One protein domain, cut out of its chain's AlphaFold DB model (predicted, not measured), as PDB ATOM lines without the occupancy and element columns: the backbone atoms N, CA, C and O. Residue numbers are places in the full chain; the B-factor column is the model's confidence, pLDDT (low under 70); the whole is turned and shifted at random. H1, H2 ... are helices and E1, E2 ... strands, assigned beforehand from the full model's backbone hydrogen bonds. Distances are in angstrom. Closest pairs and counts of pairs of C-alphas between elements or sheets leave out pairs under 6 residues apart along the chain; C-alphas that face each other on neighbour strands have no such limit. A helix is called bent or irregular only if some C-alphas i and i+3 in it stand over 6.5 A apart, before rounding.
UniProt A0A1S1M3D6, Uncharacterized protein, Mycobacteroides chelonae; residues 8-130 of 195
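AT A GLANCE: This is residues 8 to 130 of the 195 residues of an uncharacterized protein of Mycobacteroides chelonae (UniProt A0A1S1M3D6). A twisted sheet of five strands has a helix, H2, laid across one face, while its other face has no named helix over it; the longest helix, H3, folds back beside H2 and only grazes the sheet. A small strand hairpin, E3 and E4, bends away from the sheet near H3, the short helix H1 lies off the sheet, and residues 107 to 112 stick out where H2 turns into H3. The printed part has 123 residues with seven named strands followed by three named helices, E1 to E7 and then H1, H2 and H3. The sheet runs E1, E2, E5, E6, E7, antiparallel throughout, and the class is mixed, helices and strands. The whole is compact, with a radius of gyration of the C-alphas of 15.4 A and spans of 45 by 31 by 24 A.

HOW THE PARTS SIT: E1, residues 8 to 13, is an edge strand and forms a hairpin with E2, residues 16 to 22; N 11 and O 18 are 2.9 A apart. E2 is also the antiparallel neighbour of E5, residues 37 to 43, with N 19 and O 41 at 2.8 A. Between these two in the chain, E3, residues 26 to 29, and E4, residues 32 to 35, form a hairpin of their own, with N 27 and O 34 at 2.8 A. E4 runs on into E5 across a break of 1 residue, at 64 degrees. E5, E6, residues 49 to 57, and E7, residues 60 to 69, form a meander, each strand the antiparallel neighbour of the one before; N 40 and O 52 are 2.9 A apart, and N 53 and O 65 are 2.9 A apart. E7 is the other edge strand. H1, residues 79 to 84, is only just not on the sheet, with 4 pairs of C-alphas within 10 A, and touches no helix. H2, residues 87 to 102, is on the sheet at a height over the sheet of 9.0 A, and the two make two layers, a helix on one face of a sheet. H2 runs across the strands, at 75 degrees to E2 on the local plane. Its closest C-alphas to E7 are those of Ala 91 and Ile 63, 5.7 A apart. H3, residues 110 to 129, touches H2 at a shallow tilt of 19 degrees, opposite ways, as a helical hairpin; their closest C-alphas, of Ala 96 and Ala 121, are 6.0 A apart. H3 only grazes the sheet, with residues 124 to 128. The closest C-alphas of E4 and H3 are those of Val 32 and Ala 117, 7.1 A apart. In H1 each O i to N i+4 pair is within hydrogen-bond range; in H2 10 of 12 are, and in H3 12 of 16.

IN THESE COORDINATES: E1 begins at C-alpha 8, (-13.874, -44.364, 10.665), and is 16.3 A long. E2 is 19.4 A long, E5 19.7 A, E6 26.0 A and E7 27.0 A; E3 and E4 have four residues each. E7 ends at C-alpha 69, (-21.843, -28.728, 0.974). H1 has six residues. H2 is 23.2 A long and only just irregular, with C-alphas 88 and 91 7.0 A apart. H3 is 26.5 A long and ends at C-alpha 129, (-28.171, -27.597, 28.772); it is neither bent nor irregular, but only just, with C-alphas 112 and 115 6.3 A apart.

THE WHOLE: The two C-alphas farthest apart are those of Arg 72 and Lys 112, at 46.3 A. The printed part has no cut and no long link. The links from E7 to H1 and from H2 to H3 are short but not tight; the others are tight. The mean pLDDT of the printed part of this model is 78.9, and residues 13 to 15 and 103 to 130 are under 70; the mean of H3 is 54.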
ATOM      1  N   TYR A   8     -12.845 -44.619  11.677       77.38
ATOM      2  CA  TYR A   8     -13.874 -44.364  10.665       77.38
ATOM      3  C   TYR A   8     -15.016 -45.369  10.805       77.38
ATOM      4  O   TYR A   8     -14.771 -46.573  10.880       77.38
ATOM      5  N   LEU A   9     -16.249 -44.870  10.797       81.31
ATOM      6  CA  LEU A   9     -17.468 -45.675  10.765       81.31
ATOM      7  C   LEU A   9     -18.445 -45.061   9.758       81.31
ATOM      8  O   LEU A   9     -18.630 -43.848   9.739       81.31
ATOM      9  N   GLU A  10     -19.106 -45.888   8.956       83.69
ATOM     10  CA  GLU A  10     -20.183 -45.460   8.060       83.69
ATOM     11  C   GLU A  10     -21.461 -46.225   8.395       83.69
ATOM     12  O   GLU A  10     -21.428 -47.431   8.639       83.69
ATOM     13  N   MET A  11     -22.584 -45.515   8.431       79.69
ATOM     14  CA  MET A  11     -23.893 -46.096   8.701       79.69
ATOM     15  C   MET A  11     -24.974 -45.431   7.858       79.69
ATOM     16  O   MET A  11     -24.835 -44.282   7.451       79.69
ATOM     17  N   GLU A  12     -26.075 -46.136   7.633       75.62
ATOM     18  CA  GLU A  12     -27.257 -45.590   6.976       75.62
ATOM     19  C   GLU A  12     -28.363 -45.376   8.012       75.62
ATOM     20  O   GLU A  12     -28.680 -46.266   8.804       75.62
ATOM     21  N   HIS A  13     -28.941 -44.179   8.037       65.12
ATOM     22  CA  HIS A  13     -30.024 -43.811   8.934       65.12
ATOM     23  C   HIS A  13     -31.051 -42.968   8.178       65.12
ATOM     24  O   HIS A  13     -30.722 -41.911   7.648       65.12
ATOM     25  N   ALA A  14     -32.301 -43.438   8.120       60.31
ATOM     26  CA  ALA A  14     -33.411 -42.743   7.459       60.31
ATOM     27  C   ALA A  14     -33.134 -42.335   5.988       60.31
ATOM     28  O   ALA A  14     -33.579 -41.282   5.539       60.31
ATOM     29  N   GLY A  15     -32.396 -43.163   5.236       66.12
ATOM     30  CA  GLY A  15     -32.020 -42.889   3.840       66.12
ATOM     31  C   GLY A  15     -30.877 -41.880   3.673       66.12
ATOM     32  O   GLY A  15     -30.540 -41.511   2.549       66.12
ATOM     33  N   GLN A  16     -30.268 -41.443   4.777       72.75
ATOM     34  CA  GLN A  16     -29.075 -40.610   4.797       72.75
ATOM     35  C   GLN A  16     -27.895 -41.437   5.306       72.75
ATOM     36  O   GLN A  16     -28.005 -42.179   6.284       72.75
ATOM     37  N   ARG A  17     -26.745 -41.328   4.646       86.06
ATOM     38  CA  ARG A  17     -25.520 -41.969   5.125       86.06
ATOM     39  C   ARG A  17     -24.832 -41.033   6.107       86.06
ATOM     40  O   ARG A  17     -24.686 -39.848   5.835       86.06
ATOM     41  N   ILE A  18     -24.411 -41.553   7.249       87.44
ATOM     42  CA  ILE A  18     -23.665 -40.806   8.258       87.44
ATOM     43  C   ILE A  18     -22.284 -41.433   8.359       87.44
ATOM     44  O   ILE A  18     -22.144 -42.620   8.657       87.44
ATOM     45  N   ARG A  19     -21.259 -40.628   8.098       91.38
ATOM     46  CA  ARG A  19     -19.858 -41.005   8.275       91.38
ATOM     47  C   ARG A  19     -19.339 -40.362   9.541       91.38
ATOM     48  O   ARG A  19     -19.366 -39.141   9.670       91.38
ATOM     49  N   TRP A  20     -18.852 -41.186  10.447       91.06
ATOM     50  CA  TRP A  20     -18.274 -40.766  11.706       91.06
ATOM     51  C   TRP A  20     -16.764 -40.860  11.647       91.06
ATOM     52  O   TRP A  20     -16.194 -41.854  11.190       91.06
ATOM     53  N   ARG A  21     -16.125 -39.823  12.174       93.81
ATOM     54  CA  ARG A  21     -14.706 -39.809  12.490       93.81
ATOM     55  C   ARG A  21     -14.540 -39.353  13.927       93.81
ATOM     56  O   ARG A  21     -15.255 -38.470  14.382       93.81
ATOM     57  N   PHE A  22     -13.606 -39.942  14.651       92.69
ATOM     58  CA  PHE A  22     -13.314 -39.532  16.023       92.69
ATOM     59  C   PHE A  22     -11.850 -39.785  16.375       92.69
ATOM     60  O   PHE A  22     -11.159 -40.556  15.692       92.69
ATOM     61  N   SER A  23     -11.366 -39.096  17.409       92.50
ATOM     62  CA  SER A  23     -10.018 -39.300  17.944       92.50
ATOM     63  C   SER A  23      -9.844 -40.706  18.506       92.50
ATOM     64  O   SER A  23     -10.793 -41.341  18.957       92.50
ATOM     65  N   ARG A  24      -8.592 -41.170  18.534       88.75
ATOM     66  CA  ARG A  24      -8.190 -42.296  19.392       88.75
ATOM     67  C   ARG A  24      -7.970 -41.877  20.839       88.75
ATOM     68  O   ARG A  24      -8.111 -42.705  21.730       88.75
ATOM     69  N   ASP A  25      -7.602 -40.618  21.049       91.69
ATOM     70  CA  ASP A  25      -7.466 -40.050  22.383       91.69
ATOM     71  C   ASP A  25      -8.853 -39.883  22.996       91.69
ATOM     72  O   ASP A  25      -9.754 -39.333  22.348       91.69
ATOM     73  N   ASN A  26      -8.995 -40.327  24.241       89.69
ATOM     74  CA  ASN A  26     -10.222 -40.223  25.013       89.69
ATOM     75  C   ASN A  26     -10.011 -39.350  26.255       89.69
ATOM     76  O   ASN A  26      -8.899 -39.221  26.769       89.69
ATOM     77  N   GLU A  27     -11.101 -38.771  26.737       86.31
ATOM     78  CA  GLU A  27     -11.213 -38.149  28.048       86.31
ATOM     79  C   GLU A  27     -12.346 -38.804  28.835       86.31
ATOM     80  O   GLU A  27     -13.390 -39.160  28.286       86.31
ATOM     81  N   THR A  28     -12.177 -38.897  30.153       83.06
ATOM     82  CA  THR A  28     -13.238 -39.366  31.043       83.06
ATOM     83  C   THR A  28     -14.209 -38.227  31.376       83.06
ATOM     84  O   THR A  28     -13.853 -37.264  32.065       83.06
ATOM     85  N   LEU A  29     -15.471 -38.361  30.969       73.06
ATOM     86  CA  LEU A  29     -16.579 -37.491  31.370       73.06
ATOM     87  C   LEU A  29     -17.544 -38.247  32.283       73.06
ATOM     88  O   LEU A  29     -18.196 -39.190  31.853       73.06
ATOM     89  N   ASP A  30     -17.653 -37.831  33.550       72.94
ATOM     90  CA  ASP A  30     -18.571 -38.439  34.532       72.94
ATOM     91  C   ASP A  30     -18.460 -39.990  34.608       72.94
ATOM     92  O   ASP A  30     -19.441 -40.686  34.866       72.94
ATOM     93  N   GLY A  31     -17.252 -40.538  34.402       73.00
ATOM     94  CA  GLY A  31     -16.971 -41.984  34.414       73.00
ATOM     95  C   GLY A  31     -17.121 -42.691  33.062       73.00
ATOM     96  O   GLY A  31     -16.960 -43.907  32.998       73.00
ATOM     97  N   VAL A  32     -17.418 -41.948  31.994       76.00
ATOM     98  CA  VAL A  32     -17.544 -42.449  30.622       76.00
ATOM     99  C   VAL A  32     -16.344 -41.987  29.800       76.00
ATOM    100  O   VAL A  32     -16.084 -40.790  29.717       76.00
ATOM    101  N   GLU A  33     -15.626 -42.921  29.181       84.50
ATOM    102  CA  GLU A  33     -14.580 -42.603  28.202       84.50
ATOM    103  C   GLU A  33     -15.224 -42.128  26.900       84.50
ATOM    104  O   GLU A  33     -16.054 -42.826  26.313       84.50
ATOM    105  N   VAL A  34     -14.851 -40.933  26.455       87.00
ATOM    106  CA  VAL A  34     -15.343 -40.329  25.214       87.00
ATOM    107  C   VAL A  34     -14.175 -39.777  24.390       87.00
ATOM    108  O   VAL A  34     -13.212 -39.284  24.975       87.00
ATOM    109  N   PRO A  35     -14.247 -39.782  23.051       92.19
ATOM    110  CA  PRO A  35     -13.212 -39.208  22.205       92.19
ATOM    111  C   PRO A  35     -13.038 -37.709  22.463       92.19
ATOM    112  O   PRO A  35     -14.020 -36.973  22.578       92.19
ATOM    113  N   THR A  36     -11.791 -37.233  22.480       93.00
ATOM    114  CA  THR A  36     -11.460 -35.797  22.536       93.00
ATOM    115  C   THR A  36     -12.062 -34.998  21.377       93.00
ATOM    116  O   THR A  36     -12.308 -33.799  21.525       93.00
ATOM    117  N   TRP A  37     -12.363 -35.637  20.244       95.31
ATOM    118  CA  TRP A  37     -13.176 -35.039  19.186       95.31
ATOM    119  C   TRP A  37     -14.027 -36.059  18.438       95.31
ATOM    120  O   TRP A  37     -13.639 -37.216  18.267       95.31
ATOM    121  N   ILE A  38     -15.171 -35.593  17.938       94.00
ATOM    122  CA  ILE A  38     -16.109 -36.363  17.120       94.00
ATOM    123  C   ILE A  38     -16.524 -35.503  15.924       94.00
ATOM    124  O   ILE A  38     -16.806 -34.317  16.062       94.00
ATOM    125  N   GLU A  39     -16.566 -36.099  14.747       95.69
ATOM    126  CA  GLU A  39     -16.996 -35.494  13.495       95.69
ATOM    127  C   GLU A  39     -18.034 -36.405  12.849       95.69
ATOM    128  O   GLU A  39     -17.807 -37.607  12.706       95.69
ATOM    129  N   ALA A  40     -19.168 -35.834  12.457       92.94
ATOM    130  CA  ALA A  40     -20.187 -36.519  11.680       92.94
ATOM    131  C   ALA A  40     -20.405 -35.791  10.360       92.94
ATOM    132  O   ALA A  40     -20.592 -34.576  10.319       92.94
ATOM    133  N   THR A  41     -20.397 -36.563   9.282       93.81
ATOM    134  CA  THR A  41     -20.710 -36.111   7.931       93.81
ATOM    135  C   THR A  41     -21.983 -36.812   7.487       93.81
ATOM    136  O   THR A  41     -21.989 -38.022   7.268       93.81
ATOM    137  N   TYR A  42     -23.059 -36.049   7.370       89.94
ATOM    138  CA  TYR A  42     -24.348 -36.499   6.873       89.94
ATOM    139  C   TYR A  42     -24.359 -36.294   5.361       89.94
ATOM    140  O   TYR A  42     -24.293 -35.158   4.898       89.94
ATOM    141  N   VAL A  43     -24.405 -37.385   4.600       89.94
ATOM    142  CA  VAL A  43     -24.280 -37.384   3.140       89.94
ATOM    143  C   VAL A  43     -25.449 -38.071   2.449       89.94
ATOM    144  O   VAL A  43     -25.996 -39.072   2.927       89.94
ATOM    145  N   GLY A  44     -25.768 -37.570   1.260       79.75
ATOM    146  CA  GLY A  44     -26.802 -38.130   0.395       79.75
ATOM    147  C   GLY A  44     -28.199 -37.564   0.649       79.75
ATOM    148  O   GLY A  44     -28.446 -36.828   1.603       79.75
ATOM    149  N   GLY A  45     -29.118 -37.906  -0.254       81.19
ATOM    150  CA  GLY A  45     -30.446 -37.299  -0.328       81.19
ATOM    151  C   GLY A  45     -30.462 -36.001  -1.154       81.19
ATOM    152  O   GLY A  45     -29.437 -35.597  -1.699       81.19
ATOM    153  N   PRO A  46     -31.632 -35.345  -1.273       84.25
ATOM    154  CA  PRO A  46     -31.806 -34.147  -2.102       84.25
ATOM    155  C   PRO A  46     -31.317 -32.848  -1.432       84.25
ATOM    156  O   PRO A  46     -31.388 -31.773  -2.037       84.25
ATOM    157  N   THR A  47     -30.888 -32.904  -0.172       87.62
ATOM    158  CA  THR A  47     -30.397 -31.756   0.606       87.62
ATOM    159  C   THR A  47     -28.872 -31.723   0.621       87.62
ATOM    160  O   THR A  47     -28.275 -32.788   0.509       87.62
ATOM    161  N   PRO A  48     -28.244 -30.547   0.817       92.94
ATOM    162  CA  PRO A  48     -26.802 -30.450   1.004       92.94
ATOM    163  C   PRO A  48     -26.291 -31.393   2.090       92.94
ATOM    164  O   PRO A  48     -26.940 -31.561   3.128       92.94
ATOM    165  N   ASP A  49     -25.100 -31.933   1.869       93.12
ATOM    166  CA  ASP A  49     -24.362 -32.651   2.892       93.12
ATOM    167  C   ASP A  49     -24.053 -31.702   4.063       93.12
ATOM    168  O   ASP A  49     -23.810 -30.506   3.865       93.12
ATOM    169  N   MET A  50     -24.041 -32.233   5.285       93.75
ATOM    170  CA  MET A  50     -23.717 -31.476   6.496       93.75
ATOM    171  C   MET A  50     -22.530 -32.113   7.204       93.75
ATOM    172  O   MET A  50     -22.538 -33.312   7.474       93.75
ATOM    173  N   VAL A  51     -21.530 -31.307   7.547       95.31
ATOM    174  CA  VAL A  51     -20.386 -31.721   8.364       95.31
ATOM    175  C   VAL A  51     -20.451 -30.982   9.685       95.31
ATOM    176  O   VAL A  51     -20.541 -29.756   9.702       95.31
ATOM    177  N   THR A  52     -20.372 -31.725  10.782       95.38
ATOM    178  CA  THR A  52     -20.308 -31.172  12.133       95.38
ATOM    179  C   THR A  52     -19.144 -31.799  12.868       95.38
ATOM    180  O   THR A  52     -19.073 -33.022  12.973       95.38
ATOM    181  N   ARG A  53     -18.278 -30.967  13.445       95.88
ATOM    182  CA  ARG A  53     -17.187 -31.405  14.315       95.88
ATOM    183  C   ARG A  53     -17.333 -30.791  15.692       95.88
ATOM    184  O   ARG A  53     -17.448 -29.571  15.831       95.88
ATOM    185  N   ILE A  54     -17.263 -31.642  16.705       94.25
ATOM    186  CA  ILE A  54     -17.155 -31.240  18.099       94.25
ATOM    187  C   ILE A  54     -15.795 -31.620  18.663       94.25
ATOM    188  O   ILE A  54     -15.239 -32.671  18.349       94.25
ATOM    189  N   GLU A  55     -15.294 -30.774  19.548       94.31
ATOM    190  CA  GLU A  55     -14.133 -31.050  20.385       94.31
ATOM    191  C   GLU A  55     -14.525 -30.922  21.848       94.31
ATOM    192  O   GLU A  55     -15.270 -30.013  22.232       94.31
ATOM    193  N   LEU A  56     -14.000 -31.815  22.679       89.00
ATOM    194  CA  LEU A  56     -14.052 -31.657  24.119       89.00
ATOM    195  C   LEU A  56     -13.003 -30.627  24.524       89.00
ATOM    196  O   LEU A  56     -11.809 -30.795  24.301       89.00
ATOM    197  N   ARG A  57     -13.467 -29.517  25.100       84.94
ATOM    198  CA  ARG A  57     -12.607 -28.474  25.664       84.94
ATOM    199  C   ARG A  57     -13.124 -28.113  27.041       84.94
ATOM    200  O   ARG A  57     -14.298 -27.770  27.187       84.94
ATOM    201  N   ASP A  58     -12.255 -28.181  28.043       82.56
ATOM    202  CA  ASP A  58     -12.615 -27.950  29.449       82.56
ATOM    203  C   ASP A  58     -13.763 -28.868  29.915       82.56
ATOM    204  O   ASP A  58     -14.683 -28.427  30.610       82.56
ATOM    205  N   ARG A  59     -13.751 -30.143  29.490       78.00
ATOM    206  CA  ARG A  59     -14.810 -31.136  29.771       78.00
ATOM    207  C   ARG A  59     -16.206 -30.754  29.258       78.00
ATOM    208  O   ARG A  59     -17.220 -31.215  29.789       78.00
ATOM    209  N   ALA A  60     -16.283 -29.903  28.239       81.00
ATOM    210  CA  ALA A  60     -17.526 -29.542  27.570       81.00
ATOM    211  C   ALA A  60     -17.388 -29.727  26.048       81.00
ATOM    212  O   ALA A  60     -16.376 -29.300  25.484       81.00
ATOM    213  N   PRO A  61     -18.383 -30.325  25.367       86.38
ATOM    214  CA  PRO A  61     -18.381 -30.407  23.914       86.38
ATOM    215  C   PRO A  61     -18.579 -29.015  23.314       86.38
ATOM    216  O   PRO A  61     -19.457 -28.257  23.730       86.38
ATOM    217  N   ARG A  62     -17.761 -28.675  22.323       88.19
ATOM    218  CA  ARG A  62     -17.856 -27.422  21.574       88.19
ATOM    219  C   ARG A  62     -17.859 -27.720  20.091       88.19
ATOM    220  O   ARG A  62     -16.987 -28.442  19.625       88.19
ATOM    221  N   ILE A  63     -18.795 -27.127  19.357       93.00
ATOM    222  CA  ILE A  63     -18.759 -27.153  17.894       93.00
ATOM    223  C   ILE A  63     -17.572 -26.305  17.447       93.00
ATOM    224  O   ILE A  63     -17.468 -25.134  17.813       93.00
ATOM    225  N   VAL A  64     -16.672 -26.916  16.689       94.94
ATOM    226  CA  VAL A  64     -15.502 -26.255  16.096       94.94
ATOM    227  C   VAL A  64     -15.603 -26.176  14.578       94.94
ATOM    228  O   VAL A  64     -14.892 -25.388  13.966       94.94
ATOM    229  N   GLU A  65     -16.511 -26.953  13.983       96.31
ATOM    230  CA  GLU A  65     -16.816 -26.921  12.559       96.31
ATOM    231  C   GLU A  65     -18.299 -27.221  12.334       96.31
ATOM    232  O   GLU A  65     -18.846 -28.165  12.912       96.31
ATOM    233  N   LEU A  66     -18.927 -26.416  11.481       95.81
ATOM    234  CA  LEU A  66     -20.243 -26.671  10.915       95.81
ATOM    235  C   LEU A  66     -20.218 -26.210   9.457       95.81
ATOM    236  O   LEU A  66     -20.064 -25.018   9.191       95.81
ATOM    237  N   SER A  67     -20.387 -27.147   8.533       95.62
ATOM    238  CA  SER A  67     -20.288 -26.898   7.096       95.62
ATOM    239  C   SER A  67     -21.472 -27.519   6.364       95.62
ATOM    240  O   SER A  67     -21.939 -28.599   6.723       95.62
ATOM    241  N   PHE A  68     -21.930 -26.846   5.310       95.88
ATOM    242  CA  PHE A  68     -22.920 -27.366   4.370       95.88
ATOM    243  C   PHE A  68     -22.313 -27.391   2.977       95.88
ATOM    244  O   PHE A  68     -21.729 -26.397   2.542       95.88
ATOM    245  N   ILE A  69     -22.463 -28.509   2.277       95.00
ATOM    246  CA  ILE A  69     -21.843 -28.728   0.974       95.00
ATOM    247  C   ILE A  69     -22.922 -29.239   0.027       95.00
ATOM    248  O   ILE A  69     -23.446 -30.331   0.212       95.00
ATOM    249  N   ALA A  70     -23.274 -28.441  -0.978       94.75
ATOM    250  CA  ALA A  70     -24.167 -28.887  -2.042       94.75
ATOM    251  C   ALA A  70     -23.353 -29.616  -3.119       94.75
ATOM    252  O   ALA A  70     -22.475 -29.018  -3.746       94.75
ATOM    253  N   GLN A  71     -23.643 -30.899  -3.330       93.31
ATOM    254  CA  GLN A  71     -23.109 -31.675  -4.450       93.31
ATOM    255  C   GLN A  71     -23.813 -31.306  -5.766       93.31
ATOM    256  O   GLN A  71     -24.849 -30.641  -5.778       93.31
ATOM    257  N   ARG A  72     -23.256 -31.751  -6.899       90.88
ATOM    258  CA  ARG A  72     -23.733 -31.400  -8.254       90.88
ATOM    259  C   ARG A  72     -25.203 -31.767  -8.511       90.88
ATOM    260  O   ARG A  72     -25.843 -31.126  -9.339       90.88
ATOM    261  N   ASP A  73     -25.705 -32.802  -7.849       89.81
ATOM    262  CA  ASP A  73     -27.057 -33.356  -7.967       89.81
ATOM    263  C   ASP A  73     -27.987 -32.976  -6.797       89.81
ATOM    264  O   ASP A  73     -29.136 -33.416  -6.749       89.81
ATOM    265  N   GLN A  74     -27.519 -32.137  -5.871       91.88
ATOM    266  CA  GLN A  74     -28.286 -31.667  -4.720       91.88
ATOM    267  C   GLN A  74     -28.824 -30.252  -4.934       91.88
ATOM    268  O   GLN A  74     -28.361 -29.491  -5.786       91.88
ATOM    269  N   ASN A  75     -29.803 -29.869  -4.114       89.88
ATOM    270  CA  ASN A  75     -30.212 -28.472  -4.034       89.88
ATOM    271  C   ASN A  75     -29.082 -27.605  -3.460       89.88
ATOM    272  O   ASN A  75     -28.302 -28.057  -2.624       89.88
ATOM    273  N   GLU A  76     -29.045 -26.331  -3.853       95.44
ATOM    274  CA  GLU A  76     -28.119 -25.348  -3.288       95.44
ATOM    275  C   GLU A  76     -28.284 -25.200  -1.762       95.44
ATOM    276  O   GLU A  76     -29.323 -25.526  -1.172       95.44
ATOM    277  N   VAL A  77     -27.273 -24.639  -1.097       95.81
ATOM    278  CA  VAL A  77     -27.388 -24.292   0.322       95.81
ATOM    279  C   VAL A  77     -28.334 -23.099   0.482       95.81
ATOM    280  O   VAL A  77     -28.029 -21.983   0.079       95.81
ATOM    281  N   GLN A  78     -29.486 -23.334   1.109       92.38
ATOM    282  CA  GLN A  78     -30.522 -22.332   1.352       92.38
ATOM    283  C   GLN A  78     -30.658 -22.000   2.840       92.38
ATOM    284  O   GLN A  78     -30.346 -22.810   3.715       92.38
ATOM    285  N   GLN A  79     -31.244 -20.837   3.146       94.25
ATOM    286  CA  GLN A  79     -31.486 -20.384   4.523       94.25
ATOM    287  C   GLN A  79     -32.291 -21.393   5.362       94.25
ATOM    288  O   GLN A  79     -32.097 -21.482   6.573       94.25
ATOM    289  N   LYS A  80     -33.176 -22.179   4.733       90.19
ATOM    290  CA  LYS A  80     -33.950 -23.227   5.415       90.19
ATOM    291  C   LYS A  80     -33.062 -24.315   6.035       90.19
ATOM    292  O   LYS A  80     -33.419 -24.829   7.085       90.19
ATOM    293  N   HIS A  81     -31.911 -24.626   5.430       87.75
ATOM    294  CA  HIS A  81     -30.972 -25.622   5.959       87.75
ATOM    295  C   HIS A  81     -30.280 -25.092   7.217       87.75
ATOM    296  O   HIS A  81     -30.214 -25.787   8.223       87.75
ATOM    297  N   LEU A  82     -29.870 -23.820   7.200       89.69
ATOM    298  CA  LEU A  82     -29.277 -23.154   8.363       89.69
ATOM    299  C   LEU A  82     -30.272 -23.055   9.528       89.69
ATOM    300  O   LEU A  82     -29.920 -23.331  10.667       89.69
ATOM    301  N   ARG A  83     -31.532 -22.697   9.244       86.50
ATOM    302  CA  ARG A  83     -32.592 -22.598  10.266       86.50
ATOM    303  C   ARG A  83     -33.010 -23.946  10.850       86.50
ATOM    304  O   ARG A  83     -33.582 -23.967  11.933       86.50
ATOM    305  N   ALA A  84     -32.780 -25.040  10.128       81.75
ATOM    306  CA  ALA A  84     -33.074 -26.381  10.618       81.75
ATOM    307  C   ALA A  84     -32.060 -26.857  11.672       81.75
ATOM    308  O   ALA A  84     -32.351 -27.806  12.397       81.75
ATOM    309  N   VAL A  85     -30.894 -26.208  11.775       84.88
ATOM    310  CA  VAL A  85     -29.866 -26.566  12.751       84.88
ATOM    311  C   VAL A  85     -30.027 -25.754  14.029       84.88
ATOM    312  O   VAL A  85     -29.824 -24.541  14.062       84.88
ATOM    313  N   ASP A  86     -30.328 -26.463  15.111       83.88
ATOM    314  CA  ASP A  86     -30.235 -25.945  16.470       83.88
ATOM    315  C   ASP A  86     -28.781 -26.084  16.953       83.88
ATOM    316  O   ASP A  86     -28.388 -27.106  17.516       83.88
ATOM    317  N   VAL A  87     -27.953 -25.072  16.665       82.75
ATOM    318  CA  VAL A  87     -26.511 -25.072  16.993       82.75
ATOM    319  C   VAL A  87     -26.277 -25.255  18.495       82.75
ATOM    320  O   VAL A  87     -25.340 -25.953  18.885       82.75
ATOM    321  N   ASP A  88     -27.152 -24.699  19.336       72.62
ATOM    322  CA  ASP A  88     -27.050 -24.808  20.795       72.62
ATOM    323  C   ASP A  88     -27.188 -26.262  21.261       72.62
ATOM    324  O   ASP A  88     -26.539 -26.693  22.220       72.62
ATOM    325  N   ARG A  89     -28.013 -27.050  20.565       79.38
ATOM    326  CA  ARG A  89     -28.204 -28.474  20.858       79.38
ATOM    327  C   ARG A  89     -27.255 -29.396  20.117       79.38
ATOM    328  O   ARG A  89     -26.921 -30.451  20.648       79.38
ATOM    329  N   LEU A  90     -26.781 -28.997  18.945       84.94
ATOM    330  CA  LEU A  90     -26.054 -29.871  18.031       84.94
ATOM    331  C   LEU A  90     -24.822 -30.530  18.676       84.94
ATOM    332  O   LEU A  90     -24.597 -31.722  18.484       84.94
ATOM    333  N   ALA A  91     -24.059 -29.801  19.501       86.38
ATOM    334  CA  ALA A  91     -22.875 -30.358  20.166       86.38
ATOM    335  C   ALA A  91     -23.223 -31.495  21.143       86.38
ATOM    336  O   ALA A  91     -22.535 -32.509  21.250       86.38
ATOM    337  N   THR A  92     -24.312 -31.267  21.872       79.75
ATOM    338  CA  THR A  92     -24.858 -32.131  22.917       79.75
ATOM    339  C   THR A  92     -25.455 -33.379  22.272       79.75
ATOM    340  O   THR A  92     -25.121 -34.496  22.659       79.75
ATOM    341  N   ASP A  93     -26.271 -33.195  21.239       81.50
ATOM    342  CA  ASP A  93     -26.946 -34.285  20.540       81.50
ATOM    343  C   ASP A  93     -25.935 -35.199  19.824       81.50
ATOM    344  O   ASP A  93     -26.065 -36.422  19.888       81.50
ATOM    345  N   LEU A  94     -24.869 -34.634  19.243       85.19
ATOM    346  CA  LEU A  94     -23.820 -35.415  18.585       85.19
ATOM    347  C   LEU A  94     -23.032 -36.295  19.570       85.19
ATOM    348  O   LEU A  94     -22.812 -37.479  19.309       85.19
ATOM    349  N   LEU A  95     -22.645 -35.744  20.726       84.81
ATOM    350  CA  LEU A  95     -21.975 -36.514  21.778       84.81
ATOM    351  C   LEU A  95     -22.896 -37.607  22.341       84.81
ATOM    352  O   LEU A  95     -22.463 -38.738  22.546       84.81
ATOM    353  N   ALA A  96     -24.177 -37.289  22.556       79.31
ATOM    354  CA  ALA A  96     -25.180 -38.244  23.022       79.31
ATOM    355  C   ALA A  96     -25.348 -39.418  22.052       79.31
ATOM    356  O   ALA A  96     -25.415 -40.573  22.473       79.31
ATOM    357  N   GLN A  97     -25.397 -39.112  20.755       80.44
ATOM    358  CA  GLN A  97     -25.522 -40.101  19.697       80.44
ATOM    359  C   GLN A  97     -24.311 -41.041  19.671       80.44
ATOM    360  O   GLN A  97     -24.501 -42.255  19.596       80.44
ATOM    361  N   TRP A  98     -23.090 -40.509  19.812       84.00
ATOM    362  CA  TRP A  98     -21.881 -41.332  19.912       84.00
ATOM    363  C   TRP A  98     -21.914 -42.258  21.134       84.00
ATOM    364  O   TRP A  98     -21.697 -43.458  20.984       84.00
ATOM    365  N   ILE A  99     -22.252 -41.736  22.322       80.50
ATOM    366  CA  ILE A  99     -22.348 -42.543  23.553       80.50
ATOM    367  C   ILE A  99     -23.393 -43.652  23.366       80.50
ATOM    368  O   ILE A  99     -23.110 -44.824  23.600       80.50
ATOM    369  N   SER A 100     -24.595 -43.304  22.902       75.12
ATOM    370  CA  SER A 100     -25.678 -44.273  22.696       75.12
ATOM    371  C   SER A 100     -25.271 -45.406  21.753       75.12
ATOM    372  O   SER A 100     -25.595 -46.564  22.015       75.12
ATOM    373  N   TRP A 101     -24.531 -45.088  20.686       73.88
ATOM    374  CA  TRP A 101     -24.012 -46.082  19.752       73.88
ATOM    375  C   TRP A 101     -22.895 -46.936  20.366       73.88
ATOM    376  O   TRP A 101     -22.988 -48.160  20.330       73.88
ATOM    377  N   HIS A 102     -21.887 -46.318  20.988       72.81
ATOM    378  CA  HIS A 102     -20.736 -47.025  21.559       72.81
ATOM    379  C   HIS A 102     -21.140 -48.034  22.646       72.81
ATOM    380  O   HIS A 102     -20.581 -49.124  22.730       72.81
ATOM    381  N   PHE A 103     -22.160 -47.706  23.442       66.31
ATOM    382  CA  PHE A 103     -22.683 -48.598  24.482       66.31
ATOM    383  C   PHE A 103     -23.795 -49.541  24.003       66.31
ATOM    384  O   PHE A 103     -24.251 -50.377  24.781       66.31
ATOM    385  N   ALA A 104     -24.251 -49.439  22.750       62.06
ATOM    386  CA  ALA A 104     -25.243 -50.364  22.202       62.06
ATOM    387  C   ALA A 104     -24.642 -51.708  21.746       62.06
ATOM    388  O   ALA A 104     -25.414 -52.644  21.542       62.06
ATOM    389  N   ASP A 105     -23.312 -51.801  21.610       50.06
ATOM    390  CA  ASP A 105     -22.611 -52.938  20.983       50.06
ATOM    391  C   ASP A 105     -21.822 -53.832  21.969       50.06
ATOM    392  O   ASP A 105     -21.221 -54.827  21.573       50.06
ATOM    393  N   ALA A 106     -21.826 -53.522  23.272       50.41
ATOM    394  CA  ALA A 106     -21.271 -54.418  24.289       50.41
ATOM    395  C   ALA A 106     -22.286 -55.532  24.608       50.41
ATOM    396  O   ALA A 106     -23.457 -55.230  24.823       50.41
ATOM    397  N   GLU A 107     -21.840 -56.796  24.650       44.16
ATOM    398  CA  GLU A 107     -22.584 -58.070  24.816       44.16
ATOM    399  C   GLU A 107     -23.442 -58.220  26.099       44.16
ATOM    400  O   GLU A 107     -23.559 -59.298  26.684       44.16
ATOM    401  N   LEU A 108     -24.058 -57.152  26.588       46.03
ATOM    402  CA  LEU A 108     -24.842 -57.142  27.809       46.03
ATOM    403  C   LEU A 108     -26.318 -56.868  27.499       46.03
ATOM    404  O   LEU A 108     -26.631 -56.129  26.562       46.03
ATOM    405  N   PRO A 109     -27.255 -57.481  28.254       48.81
ATOM    406  CA  PRO A 109     -28.684 -57.270  28.052       48.81
ATOM    407  C   PRO A 109     -28.990 -55.771  28.007       48.81
ATOM    408  O   PRO A 109     -28.583 -55.032  28.912       48.81
ATOM    409  N   ARG A 110     -29.673 -55.338  26.936       49.69
ATOM    410  CA  ARG A 110     -29.905 -53.930  26.540       49.69
ATOM    411  C   ARG A 110     -30.387 -53.032  27.687       49.69
ATOM    412  O   ARG A 110     -30.167 -51.827  27.676       49.69
ATOM    413  N   ASP A 111     -31.023 -53.634  28.673       52.72
ATOM    414  CA  ASP A 111     -31.701 -53.051  29.819       52.72
ATOM    415  C   ASP A 111     -30.773 -52.743  31.013       52.72
ATOM    416  O   ASP A 111     -31.112 -51.889  31.828       52.72
ATOM    417  N   LYS A 112     -29.576 -53.349  31.121       47.72
ATOM    418  CA  LYS A 112     -28.684 -53.165  32.293       47.72
ATOM    419  C   LYS A 112     -27.500 -52.217  32.086       47.72
ATOM    420  O   LYS A 112     -26.893 -51.802  33.071       47.72
ATOM    421  N   GLN A 113     -27.177 -51.858  30.842       49.66
ATOM    422  CA  GLN A 113     -25.996 -51.040  30.518       49.66
ATOM    423  C   GLN A 113     -26.284 -49.718  29.817       49.66
ATOM    424  O   GLN A 113     -25.534 -48.760  30.008       49.66
ATOM    425  N   ARG A 114     -27.408 -49.620  29.099       51.06
ATOM    426  CA  ARG A 114     -27.883 -48.337  28.577       51.06
ATOM    427  C   ARG A 114     -28.222 -47.376  29.699       51.06
ATOM    428  O   ARG A 114     -27.767 -46.246  29.663       51.06
ATOM    429  N   GLU A 115     -28.932 -47.816  30.735       52.56
ATOM    430  CA  GLU A 115     -29.421 -46.892  31.761       52.56
ATOM    431  C   GLU A 115     -28.326 -46.056  32.441       52.56
ATOM    432  O   GLU A 115     -28.532 -44.855  32.562       52.56
ATOM    433  N   PRO A 116     -27.171 -46.593  32.876       54.31
ATOM    434  CA  PRO A 116     -26.145 -45.767  33.509       54.31
ATOM    435  C   PRO A 116     -25.433 -44.827  32.534       54.31
ATOM    436  O   PRO A 116     -25.256 -43.664  32.875       54.31
ATOM    437  N   ALA A 117     -25.053 -45.297  31.339       52.41
ATOM    438  CA  ALA A 117     -24.319 -44.499  30.351       52.41
ATOM    439  C   ALA A 117     -25.223 -43.472  29.656       52.41
ATOM    440  O   ALA A 117     -24.840 -42.321  29.479       52.41
ATOM    441  N   GLU A 118     -26.457 -43.855  29.342       53.00
ATOM    442  CA  GLU A 118     -27.493 -42.982  28.801       53.00
ATOM    443  C   GLU A 118     -27.993 -42.008  29.867       53.00
ATOM    444  O   GLU A 118     -28.130 -40.834  29.561       53.00
ATOM    445  N   ARG A 119     -28.167 -42.404  31.141       59.50
ATOM    446  CA  ARG A 119     -28.415 -41.424  32.218       59.50
ATOM    447  C   ARG A 119     -27.201 -40.555  32.485       59.50
ATOM    448  O   ARG A 119     -27.403 -39.406  32.840       59.50
ATOM    449  N   ALA A 120     -25.971 -41.051  32.384       60.03
ATOM    450  CA  ALA A 120     -24.774 -40.236  32.571       60.03
ATOM    451  C   ALA A 120     -24.653 -39.218  31.441       60.03
ATOM    452  O   ALA A 120     -24.466 -38.046  31.734       60.03
ATOM    453  N   ALA A 121     -24.889 -39.634  30.193       54.97
ATOM    454  CA  ALA A 121     -25.039 -38.755  29.046       54.97
ATOM    455  C   ALA A 121     -26.197 -37.790  29.286       54.97
ATOM    456  O   ALA A 121     -25.938 -36.627  29.508       54.97
ATOM    457  N   ILE A 122     -27.451 -38.225  29.387       60.50
ATOM    458  CA  ILE A 122     -28.619 -37.362  29.638       60.50
ATOM    459  C   ILE A 122     -28.394 -36.420  30.821       60.50
ATOM    460  O   ILE A 122     -28.660 -35.239  30.683       60.50
ATOM    461  N   LYS A 123     -27.844 -36.869  31.950       62.28
ATOM    462  CA  LYS A 123     -27.552 -36.019  33.113       62.28
ATOM    463  C   LYS A 123     -26.401 -35.061  32.838       62.28
ATOM    464  O   LYS A 123     -26.475 -33.924  33.284       62.28
ATOM    465  N   PHE A 124     -25.362 -35.468  32.114       59.16
ATOM    466  CA  PHE A 124     -24.303 -34.595  31.600       59.16
ATOM    467  C   PHE A 124     -24.860 -33.572  30.602       59.16
ATOM    468  O   PHE A 124     -24.488 -32.409  30.656       59.16
ATOM    469  N   LEU A 125     -25.808 -33.954  29.754       56.94
ATOM    470  CA  LEU A 125     -26.450 -33.112  28.750       56.94
ATOM    471  C   LEU A 125     -27.465 -32.167  29.401       56.94
ATOM    472  O   LEU A 125     -27.497 -31.003  29.049       56.94
ATOM    473  N   GLU A 126     -28.238 -32.603  30.398       56.38
ATOM    474  CA  GLU A 126     -29.089 -31.766  31.258       56.38
ATOM    475  C   GLU A 126     -28.238 -30.784  32.045       56.38
ATOM    476  O   GLU A 126     -28.580 -29.611  32.176       56.38
ATOM    477  N   ARG A 127     -27.087 -31.258  32.527       55.28
ATOM    478  CA  ARG A 127     -26.048 -30.421  33.088       55.28
ATOM    479  C   ARG A 127     -25.650 -29.370  32.038       55.28
ATOM    480  O   ARG A 127     -25.911 -28.199  32.268       55.28
ATOM    481  N   GLN A 128     -25.081 -29.725  30.894       49.44
ATOM    482  CA  GLN A 128     -24.602 -28.761  29.891       49.44
ATOM    483  C   GLN A 128     -25.716 -27.863  29.294       49.44
ATOM    484  O   GLN A 128     -25.439 -26.712  28.965       49.44
ATOM    485  N   ARG A 129     -26.970 -28.340  29.217       48.34
ATOM    486  CA  ARG A 129     -28.171 -27.597  28.772       48.34
ATOM    487  C   ARG A 129     -28.682 -26.583  29.788       48.34
ATOM    488  O   ARG A 129     -29.409 -25.671  29.402       48.34
ATOM    489  N   LEU A 130     -28.328 -26.705  31.068       45.16
ATOM    490  CA  LEU A 130     -28.419 -25.566  31.977       45.16
ATOM    491  C   LEU A 130     -27.357 -24.584  31.494       45.16
ATOM    492  O   LEU A 130     -26.173 -24.774  31.772       45.16
TER     493      LEU A 130